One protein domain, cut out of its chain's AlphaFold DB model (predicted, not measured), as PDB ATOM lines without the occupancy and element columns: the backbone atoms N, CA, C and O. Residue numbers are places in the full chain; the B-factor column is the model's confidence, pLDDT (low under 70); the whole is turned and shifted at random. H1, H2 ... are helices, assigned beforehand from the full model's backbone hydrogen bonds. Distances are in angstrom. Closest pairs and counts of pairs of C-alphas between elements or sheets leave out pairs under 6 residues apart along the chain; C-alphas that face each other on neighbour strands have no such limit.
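Overview. This is residues 343 to 417 of the 418 residues of an uncharacterized protein of Leptospira inadai serovar Lyme str. 10 (UniProt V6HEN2). Four short helices gather with few contacts: H3 and H4 run roughly side by side the same way, H5 folds back from H4, and H2 crosses H5 at a steep tilt of 65 degrees. At one end of the longest axis lies the small helix H1, where residues 346 to 351, of which 346 to 348 belong to H1, stick out; at the other lies the long loop of residues 376 to 387. The printed part has 75 residues, with five named helices in the order H1 to H5 and no named strand: all helix. It is compact, with a radius of gyration of the C-alphas of 12.6 A and spans of 37 by 30 by 18 A.

Along the chain. H1, residues 343 to 348, begins with C-alpha 343 at (-10.626, 31.405, 2.950) and is 8.8 A long. H2, residues 352 to 362, measures 15.5 A. H3, residues 367 to 375, measures 13.3 A. H4, residues 388 to 398, measures 15.4 A. H5, residues 406 to 415, measures 14.4 A and ends with C-alpha 415 at (-23.260, 19.001, 5.228).

Arrangement. H1 and H2 are close but not clearly touching, the closest C-alphas, Leu 345 and Trp 352, being 6.7 A apart. H2 and H5 only just touch, with 3 pairs of C-alphas within 8 A, the closest Leu 356 and Leu 411 at 6.1 A. H3 and H4 only just touch, also with 3 pairs, the closest Thr 373 and Leu 388 at 6.5 A; they run the same way at a shallow tilt of 9 degrees. H4 and H5 form a helical hairpin, closest at C-alphas 396 and 406, 6.6 A. Every O i to N i+4 pair is within hydrogen-bond range in H1, H2, H4 and H5; in H3, 4 of 5 are.

Size, cuts and confidence. The C-alphas of Tyr 348 and Ile 382, 36.9 A, are the two farthest apart. The printed part has no cut, and H3 to H4 is a long link. Residues 364 to 404 have pLDDT under 70.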
ATOM      1  N   LYS A 343     -11.384  30.740   4.027       87.56
ATOM      2  CA  LYS A 343     -10.626  31.405   2.950       87.56
ATOM      3  C   LYS A 343     -10.701  30.656   1.623       87.56
ATOM      4  O   LYS A 343     -10.637  31.274   0.559       87.56
ATOM      5  N   ILE A 344     -10.775  29.326   1.673       90.06
ATOM      6  CA  ILE A 344     -10.978  28.500   0.477       90.06
ATOM      7  C   ILE A 344     -12.413  28.689  -0.018       90.06
ATOM      8  O   ILE A 344     -12.617  28.870  -1.219       90.06
ATOM      9  N   LEU A 345     -13.385  28.714   0.899       91.19
ATOM     10  CA  LEU A 345     -14.785  28.970   0.574       91.19
ATOM     11  C   LEU A 345     -14.984  30.351  -0.065       91.19
ATOM     12  O   LEU A 345     -15.616  30.436  -1.111       91.19
ATOM     13  N   ASP A 346     -14.370  31.409   0.469       90.12
ATOM     14  CA  ASP A 346     -14.437  32.761  -0.105       90.12
ATOM     15  C   ASP A 346     -13.907  32.814  -1.539       90.12
ATOM     16  O   ASP A 346     -14.448  33.516  -2.393       90.12
ATOM     17  N   ARG A 347     -12.838  32.056  -1.814       93.56
ATOM     18  CA  ARG A 347     -12.189  32.039  -3.126       93.56
ATOM     19  C   ARG A 347     -12.987  31.259  -4.168       93.56
ATOM     20  O   ARG A 347     -13.095  31.720  -5.300       93.56
ATOM     21  N   TYR A 348     -13.459  30.063  -3.825       95.50
ATOM     22  CA  TYR A 348     -14.048  29.133  -4.797       95.50
ATOM     23  C   TYR A 348     -15.579  29.113  -4.781       95.50
ATOM     24  O   TYR A 348     -16.188  28.722  -5.773       95.50
ATOM     25  N   PHE A 349     -16.200  29.568  -3.693       93.50
ATOM     26  CA  PHE A 349     -17.650  29.601  -3.504       93.50
ATOM     27  C   PHE A 349     -18.113  30.987  -3.016       93.50
ATOM     28  O   PHE A 349     -18.705  31.093  -1.938       93.50
ATOM     29  N   PRO A 350     -17.869  32.071  -3.784       87.06
ATOM     30  CA  PRO A 350     -18.272  33.419  -3.392       87.06
ATOM     31  C   PRO A 350     -19.805  33.485  -3.275       87.06
ATOM     32  O   PRO A 350     -20.521  33.456  -4.272       87.06
ATOM     33  N   GLY A 351     -20.316  33.506  -2.041       90.50
ATOM     34  CA  GLY A 351     -21.748  33.390  -1.733       90.50
ATOM     35  C   GLY A 351     -22.107  32.259  -0.762       90.50
ATOM     36  O   GLY A 351     -23.257  32.177  -0.330       90.50
ATOM     37  N   TRP A 352     -21.142  31.424  -0.361       92.56
ATOM     38  CA  TRP A 352     -21.350  30.355   0.622       92.56
ATOM     39  C   TRP A 352     -21.965  30.866   1.936       92.56
ATOM     40  O   TRP A 352     -22.855  30.218   2.483       92.56
ATOM     41  N   GLU A 353     -21.578  32.062   2.395       87.56
ATOM     42  CA  GLU A 353     -22.156  32.686   3.590       87.56
ATOM     43  C   GLU A 353     -23.652  32.978   3.421       87.56
ATOM     44  O   GLU A 353     -24.450  32.746   4.324       87.56
ATOM     45  N   GLN A 354     -24.066  33.463   2.248       90.44
ATOM     46  CA  GLN A 354     -25.471  33.770   1.968       90.44
ATOM     47  C   GLN A 354     -26.306  32.487   1.949       90.44
ATOM     48  O   GLN A 354     -27.425  32.468   2.465       90.44
ATOM     49  N   SER A 355     -25.753  31.409   1.387       90.00
ATOM     50  CA  SER A 355     -26.354  30.075   1.416       90.00
ATOM     51  C   SER A 355     -26.470  29.540   2.842       90.00
ATOM     52  O   SER A 355     -27.545  29.082   3.227       90.00
ATOM     53  N   LEU A 356     -25.422  29.686   3.657       86.88
ATOM     54  CA  LEU A 356     -25.457  29.335   5.076       86.88
ATOM     55  C   LEU A 356     -26.564  30.098   5.817       86.88
ATOM     56  O   LEU A 356     -27.352  29.493   6.540       86.88
ATOM     57  N   TRP A 357     -26.690  31.410   5.602       84.12
ATOM     58  CA  TRP A 357     -27.745  32.199   6.243       84.12
ATOM     59  C   TRP A 357     -29.154  31.782   5.816       84.12
ATOM     60  O   TRP A 357     -30.076  31.857   6.628       84.12
ATOM     61  N   LYS A 358     -29.342  31.328   4.572       86.62
ATOM     62  CA  LYS A 358     -30.617  30.740   4.132       86.62
ATOM     63  C   LYS A 358     -30.902  29.424   4.860       86.62
ATOM     64  O   LYS A 358     -32.013  29.260   5.354       86.62
ATOM     65  N   LEU A 359     -29.905  28.540   4.983       83.56
ATOM     66  CA  LEU A 359     -30.028  27.278   5.727       83.56
ATOM     67  C   LEU A 359     -30.403  27.528   7.192       83.56
ATOM     68  O   LEU A 359     -31.381  26.972   7.677       83.56
ATOM     69  N   ILE A 360     -29.702  28.446   7.862       78.62
ATOM     70  CA  ILE A 360     -29.978  28.807   9.259       78.62
ATOM     71  C   ILE A 360     -31.405  29.351   9.429       78.62
ATOM     72  O   ILE A 360     -32.096  28.992  10.380       78.62
ATOM     73  N   ARG A 361     -31.885  30.210   8.517       79.94
ATOM     74  CA  ARG A 361     -33.250  30.766   8.603       79.94
ATOM     75  C   ARG A 361     -34.337  29.705   8.462       79.94
ATOM     76  O   ARG A 361     -35.378  29.854   9.096       79.94
ATOM     77  N   ASN A 362     -34.093  28.679   7.653       76.12
ATOM     78  CA  ASN A 362     -35.043  27.595   7.412       76.12
ATOM     79  C   ASN A 362     -35.117  26.592   8.577       76.12
ATOM     80  O   ASN A 362     -36.024  25.770   8.608       76.12
ATOM     81  N   GLU A 363     -34.192  26.673   9.534       71.88
ATOM     82  CA  GLU A 363     -34.014  25.697  10.619       71.88
ATOM     83  C   GLU A 363     -34.390  26.250  12.001       71.88
ATOM     84  O   GLU A 363     -34.150  25.604  13.022       71.88
ATOM     85  N   LYS A 364     -35.010  27.439  12.045       63.19
ATOM     86  CA  LYS A 364     -35.481  28.066  13.288       63.19
ATOM     87  C   LYS A 364     -36.413  27.117  14.053       63.19
ATOM     88  O   LYS A 364     -37.445  26.713  13.517       63.19
ATOM     89  N   ASN A 365     -36.081  26.846  15.318       62.84
ATOM     90  CA  ASN A 365     -36.797  25.947  16.243       62.84
ATOM     91  C   ASN A 365     -36.611  24.433  15.990       62.84
ATOM     92  O   ASN A 365     -37.387  23.630  16.512       62.84
ATOM     93  N   ASN A 366     -35.588  24.013  15.234       64.19
ATOM     94  CA  ASN A 366     -35.265  22.595  15.029       64.19
ATOM     95  C   ASN A 366     -34.311  22.057  16.129       64.19
ATOM     96  O   ASN A 366     -33.381  22.764  16.527       64.19
ATOM     97  N   PRO A 367     -34.451  20.795  16.588       62.94
ATOM     98  CA  PRO A 367     -33.426  20.075  17.360       62.94
ATOM     99  C   PRO A 367     -31.977  20.244  16.864       62.94
ATOM    100  O   PRO A 367     -31.042  20.254  17.664       62.94
ATOM    101  N   PHE A 368     -31.776  20.415  15.555       66.81
ATOM    102  CA  PHE A 368     -30.462  20.635  14.952       66.81
ATOM    103  C   PHE A 368     -29.808  21.967  15.373       66.81
ATOM    104  O   PHE A 368     -28.607  22.009  15.646       66.81
ATOM    105  N   GLU A 369     -30.595  23.036  15.535       64.38
ATOM    106  CA  GLU A 369     -30.128  24.327  16.066       64.38
ATOM    107  C   GLU A 369     -29.610  24.171  17.509       64.38
ATOM    108  O   GLU A 369     -28.575  24.728  17.884       64.38
ATOM    109  N   GLN A 370     -30.268  23.331  18.316       63.62
ATOM    110  CA  GLN A 370     -29.835  23.033  19.688       63.62
ATOM    111  C   GLN A 370     -28.523  22.235  19.736       63.62
ATOM    112  O   GLN A 370     -27.756  22.360  20.690       63.62
ATOM    113  N   LEU A 371     -28.258  21.412  18.719       63.03
ATOM    114  CA  LEU A 371     -27.048  20.594  18.633       63.03
ATOM    115  C   LEU A 371     -25.840  21.437  18.210       63.03
ATOM    116  O   LEU A 371     -24.799  21.383  18.860       63.03
ATOM    117  N   ILE A 372     -26.019  22.300  17.204       64.25
ATOM    118  CA  ILE A 372     -25.013  23.283  16.780       64.25
ATOM    119  C   ILE A 372     -24.662  24.218  17.939       64.25
ATOM    120  O   ILE A 372     -23.489  24.440  18.215       64.25
ATOM    121  N   THR A 373     -25.654  24.741  18.662       61.06
ATOM    122  CA  THR A 373     -25.397  25.670  19.775       61.06
ATOM    123  C   THR A 373     -24.671  25.023  20.955       61.06
ATOM    124  O   THR A 373     -23.924  25.721  21.633       61.06
ATOM    125  N   LYS A 374     -24.824  23.711  21.205       62.38
ATOM    126  CA  LYS A 374     -24.071  22.991  22.254       62.38
ATOM    127  C   LYS A 374     -22.564  22.952  21.988       62.38
ATOM    128  O   LYS A 374     -21.805  23.116  22.936       62.38
ATOM    129  N   ASP A 375     -22.144  22.808  20.731       59.66
ATOM    130  CA  ASP A 375     -20.723  22.753  20.345       59.66
ATOM    131  C   ASP A 375     -19.977  24.080  20.589       59.66
ATOM    132  O   ASP A 375     -18.754  24.096  20.724       59.66
ATOM    133  N   PHE A 376     -20.707  25.198  20.673       59.16
ATOM    134  CA  PHE A 376     -20.150  26.539  20.888       59.16
ATOM    135  C   PHE A 376     -20.356  27.065  22.315       59.16
ATOM    136  O   PHE A 376     -20.057  28.231  22.590       59.16
ATOM    137  N   ARG A 377     -20.839  26.226  23.244       55.88
ATOM    138  CA  ARG A 377     -20.937  26.587  24.664       55.88
ATOM    139  C   ARG A 377     -19.550  26.541  25.295       55.88
ATOM    140  O   ARG A 377     -18.992  25.476  25.521       55.88
ATOM    141  N   THR A 378     -19.000  27.710  25.601       51.00
ATOM    142  CA  THR A 378     -17.946  27.835  26.611       51.00
ATOM    143  C   THR A 378     -18.595  27.810  27.991       51.00
ATOM    144  O   THR A 378     -19.599  28.498  28.186       51.00
ATOM    145  N   ASP A 379     -18.015  27.062  28.933       47.16
ATOM    146  CA  ASP A 379     -18.560  26.786  30.275       47.16
ATOM    147  C   ASP A 379     -18.952  28.031  31.114       47.16
ATOM    148  O   ASP A 379     -19.672  27.890  32.096       47.16
ATOM    149  N   ASP A 380     -18.590  29.256  30.704       43.75
ATOM    150  CA  ASP A 380     -18.795  30.488  31.485       43.75
ATOM    151  C   ASP A 380     -19.809  31.511  30.918       43.75
ATOM    152  O   ASP A 380     -19.949  32.603  31.470       43.75
ATOM    153  N   THR A 381     -20.567  31.215  29.853       45.56
ATOM    154  CA  THR A 381     -21.657  32.120  29.412       45.56
ATOM    155  C   THR A 381     -22.974  31.387  29.222       45.56
ATOM    156  O   THR A 381     -23.397  31.084  28.105       45.56
ATOM    157  N   ILE A 382     -23.659  31.160  30.341       46.00
ATOM    158  CA  ILE A 382     -25.091  30.873  30.368       46.00
ATOM    159  C   ILE A 382     -25.811  32.140  29.896       46.00
ATOM    160  O   ILE A 382     -25.980  33.104  30.637       46.00
ATOM    161  N   SER A 383     -26.236  32.159  28.640       46.53
ATOM    162  CA  SER A 383     -27.384  32.973  28.250       46.53
ATOM    163  C   SER A 383     -28.323  32.090  27.452       46.53
ATOM    164  O   SER A 383     -28.254  32.034  26.223       46.53
ATOM    165  N   GLU A 384     -29.154  31.350  28.182       49.12
ATOM    166  CA  GLU A 384     -30.352  30.738  27.622       49.12
ATOM    167  C   GLU A 384     -31.195  31.834  26.950       49.12
ATOM    168  O   GLU A 384     -31.359  32.924  27.497       49.12
ATOM    169  N   GLY A 385     -31.665  31.573  25.728       53.94
ATOM    170  CA  GLY A 385     -32.541  32.485  24.984       53.94
ATOM    171  C   GLY A 385     -31.894  33.324  23.873       53.94
ATOM    172  O   GLY A 385     -32.621  34.038  23.190       53.94
ATOM    173  N   LYS A 386     -30.576  33.239  23.632       56.16
ATOM    174  CA  LYS A 386     -29.952  33.879  22.451       56.16
ATOM    175  C   LYS A 386     -30.090  33.020  21.197       56.16
ATOM    176  O   LYS A 386     -29.802  31.822  21.242       56.16
ATOM    177  N   SER A 387     -30.453  33.647  20.080       61.50
ATOM    178  CA  SER A 387     -30.526  33.015  18.755       61.50
ATOM    179  C   SER A 387     -29.160  32.487  18.296       61.50
ATOM    180  O   SER A 387     -28.118  33.038  18.669       61.50
ATOM    181  N   LEU A 388     -29.131  31.458  17.438       62.22
ATOM    182  CA  LEU A 388     -27.883  30.911  16.881       62.22
ATOM    183  C   LEU A 388     -27.003  32.000  16.229       62.22
ATOM    184  O   LEU A 388     -25.788  32.003  16.409       62.22
ATOM    185  N   SER A 389     -27.608  32.983  15.553       63.69
ATOM    186  CA  SER A 389     -26.898  34.137  14.978       63.69
ATOM    187  C   SER A 389     -26.138  34.978  16.007       63.69
ATOM    188  O   SER A 389     -25.032  35.438  15.728       63.69
ATOM    189  N   GLU A 390     -26.703  35.175  17.196       65.38
ATOM    190  CA  GLU A 390     -26.064  35.953  18.264       65.38
ATOM    191  C   GLU A 390     -24.936  35.157  18.926       65.38
ATOM    192  O   GLU A 390     -23.904  35.724  19.282       65.38
ATOM    193  N   GLN A 391     -25.095  33.835  19.046       63.78
ATOM    194  CA  GLN A 391     -24.061  32.956  19.597       63.78
ATOM    195  C   GLN A 391     -22.833  32.871  18.680       63.78
ATOM    196  O   GLN A 391     -21.709  32.949  19.172       63.78
ATOM    197  N   ILE A 392     -23.039  32.818  17.356       64.88
ATOM    198  CA  ILE A 392     -21.959  32.873  16.355       64.88
ATOM    199  C   ILE A 392     -21.137  34.154  16.519       64.88
ATOM    200  O   ILE A 392     -19.918  34.088  16.651       64.88
ATOM    201  N   GLN A 393     -21.795  35.314  16.598       65.31
ATOM    202  CA  GLN A 393     -21.101  36.599  16.746       65.31
ATOM    203  C   GLN A 393     -20.333  36.712  18.070       65.31
ATOM    204  O   GLN A 393     -19.253  37.303  18.116       65.31
ATOM    205  N   ILE A 394     -20.877  36.164  19.161       62.81
ATOM    206  CA  ILE A 394     -20.194  36.140  20.461       62.81
ATOM    207  C   ILE A 394     -18.947  35.254  20.387       62.81
ATOM    208  O   ILE A 394     -17.882  35.673  20.843       62.81
ATOM    209  N   TYR A 395     -19.061  34.069  19.780       64.19
ATOM    210  CA  TYR A 395     -17.957  33.123  19.650       64.19
ATOM    211  C   TYR A 395     -16.846  33.647  18.725       64.19
ATOM    212  O   TYR A 395     -15.667  33.542  19.057       64.19
ATOM    213  N   GLU A 396     -17.198  34.272  17.598       63.66
ATOM    214  CA  GLU A 396     -16.241  34.921  16.688       63.66
ATOM    215  C   GLU A 396     -15.473  36.058  17.375       63.66
ATOM    216  O   GLU A 396     -14.266  36.205  17.181       63.66
ATOM    217  N   ARG A 397     -16.143  36.847  18.225       60.66
ATOM    218  CA  ARG A 397     -15.489  37.918  18.994       60.66
ATOM    219  C   ARG A 397     -14.523  37.361  20.037       60.66
ATOM    220  O   ARG A 397     -13.398  37.857  20.136       60.66
ATOM    221  N   SER A 398     -14.930  36.333  20.786       55.56
ATOM    222  CA  SER A 398     -14.098  35.713  21.829       55.56
ATOM    223  C   SER A 398     -12.921  34.907  21.266       55.56
ATOM    224  O   SER A 398     -11.887  34.804  21.927       55.56
ATOM    225  N   HIS A 399     -13.026  34.424  20.025       57.88
ATOM    226  CA  HIS A 399     -11.996  33.628  19.350       57.88
ATOM    227  C   HIS A 399     -11.406  34.310  18.107       57.88
ATOM    228  O   HIS A 399     -10.803  33.643  17.271       57.88
ATOM    229  N   SER A 400     -11.490  35.639  18.013       52.25
ATOM    230  CA  SER A 400     -10.981  36.452  16.889       52.25
ATOM    231  C   SER A 400      -9.492  36.241  16.547       52.25
ATOM    232  O   SER A 400      -9.053  36.560  15.445       52.25
ATOM    233  N   ASN A 401      -8.713  35.660  17.466       48.00
ATOM    234  CA  ASN A 401      -7.309  35.279  17.265       48.00
ATOM    235  C   ASN A 401      -7.102  33.845  16.726       48.00
ATOM    236  O   ASN A 401      -5.959  33.436  16.498       48.00
ATOM    237  N   ILE A 402      -8.162  33.054  16.539       54.47
ATOM    238  CA  ILE A 402      -8.098  31.674  16.045       54.47
ATOM    239  C   ILE A 402      -8.359  31.666  14.536       54.47
ATOM    240  O   ILE A 402      -9.289  32.285  14.043       54.47
ATOM    241  N   LYS A 403      -7.542  30.917  13.786       57.25
ATOM    242  CA  LYS A 403      -7.672  30.707  12.328       57.25
ATOM    243  C   LYS A 403      -8.953  29.956  11.897       57.25
ATOM    244  O   LYS A 403      -9.017  29.516  10.754       57.25
ATOM    245  N   LEU A 404      -9.909  29.732  12.796       63.47
ATOM    246  CA  LEU A 404     -11.086  28.900  12.566       63.47
ATOM    247  C   LEU A 404     -12.291  29.807  12.309       63.47
ATOM    248  O   LEU A 404     -12.688  30.559  13.194       63.47
ATOM    249  N   ASP A 405     -12.855  29.735  11.103       74.75
ATOM    250  CA  ASP A 405     -14.087  30.448  10.767       74.75
ATOM    251  C   ASP A 405     -15.289  29.639  11.267       74.75
ATOM    252  O   ASP A 405     -15.595  28.556  10.762       74.75
ATOM    253  N   VAL A 406     -15.963  30.160  12.290       75.62
ATOM    254  CA  VAL A 406     -17.116  29.522  12.942       75.62
ATOM    255  C   VAL A 406     -18.229  29.235  11.940       75.62
ATOM    256  O   VAL A 406     -18.872  28.189  12.000       75.62
ATOM    257  N   ARG A 407     -18.433  30.128  10.969       79.62
ATOM    258  CA  ARG A 407     -19.475  29.989   9.947       79.62
ATOM    259  C   ARG A 407     -19.183  28.791   9.048       79.62
ATOM    260  O   ARG A 407     -20.099  28.043   8.714       79.62
ATOM    261  N   ALA A 408     -17.912  28.556   8.725       83.75
ATOM    262  CA  ALA A 408     -17.489  27.392   7.950       83.75
ATOM    263  C   ALA A 408     -17.711  26.080   8.728       83.75
ATOM    264  O   ALA A 408     -18.183  25.101   8.153       83.75
ATOM    265  N   VAL A 409     -17.467  26.076  10.044       80.62
ATOM    266  CA  VAL A 409     -17.764  24.922  10.916       80.62
ATOM    267  C   VAL A 409     -19.262  24.606  10.925       80.62
ATOM    268  O   VAL A 409     -19.653  23.448  10.794       80.62
ATOM    269  N   ILE A 410     -20.119  25.624  11.026       80.62
ATOM    270  CA  ILE A 410     -21.578  25.438  11.019       80.62
ATOM    271  C   ILE A 410     -22.060  24.926   9.667       80.62
ATOM    272  O   ILE A 410     -22.875  24.005   9.617       80.62
ATOM    273  N   LEU A 411     -21.536  25.477   8.570       85.94
ATOM    274  CA  LEU A 411     -21.826  24.958   7.239       85.94
ATOM    275  C   LEU A 411     -21.443  23.478   7.132       85.94
ATOM    276  O   LEU A 411     -22.232  22.686   6.630       85.94
ATOM    277  N   GLN A 412     -20.278  23.083   7.648       86.88
ATOM    278  CA  GLN A 412     -19.873  21.681   7.644       86.88
ATOM    279  C   GLN A 412     -20.829  20.796   8.443       86.88
ATOM    280  O   GLN A 412     -21.195  19.731   7.966       86.88
ATOM    281  N   ARG A 413     -21.322  21.250   9.602       83.75
ATOM    282  CA  ARG A 413     -22.351  20.509  10.349       83.75
ATOM    283  C   ARG A 413     -23.619  20.288   9.528       83.75
ATOM    284  O   ARG A 413     -24.195  19.209   9.607       83.75
ATOM    285  N   PHE A 414     -24.047  21.281   8.745       85.19
ATOM    286  CA  PHE A 414     -25.174  21.115   7.822       85.19
ATOM    287  C   PHE A 414     -24.899  20.060   6.744       85.19
ATOM    288  O   PHE A 414     -25.814  19.326   6.386       85.19
ATOM    289  N   LEU A 415     -23.666  19.983   6.240       87.56
ATOM    290  CA  LEU A 415     -23.260  19.001   5.228       87.56
ATOM    291  C   LEU A 415     -23.097  17.587   5.801       87.56
ATOM    292  O   LEU A 415     -23.426  16.620   5.127       87.56
ATOM    293  N   ASP A 416     -22.623  17.478   7.041       85.50
ATOM    294  CA  ASP A 416     -22.398  16.208   7.742       85.50
ATOM    295  C   ASP A 416     -23.693  15.620   8.336       85.50
ATOM    296  O   ASP A 416     -23.668  14.588   9.011       85.50
ATOM    297  N   ARG A 417     -24.837  16.285   8.136       80.94
ATOM    298  CA  ARG A 417     -26.133  15.848   8.651       80.94
ATOM    299  C   ARG A 417     -26.600  14.582   7.923       80.94
ATOM    300  O   ARG A 417     -26.787  14.603   6.710       80.94
TER     301      ARG A 417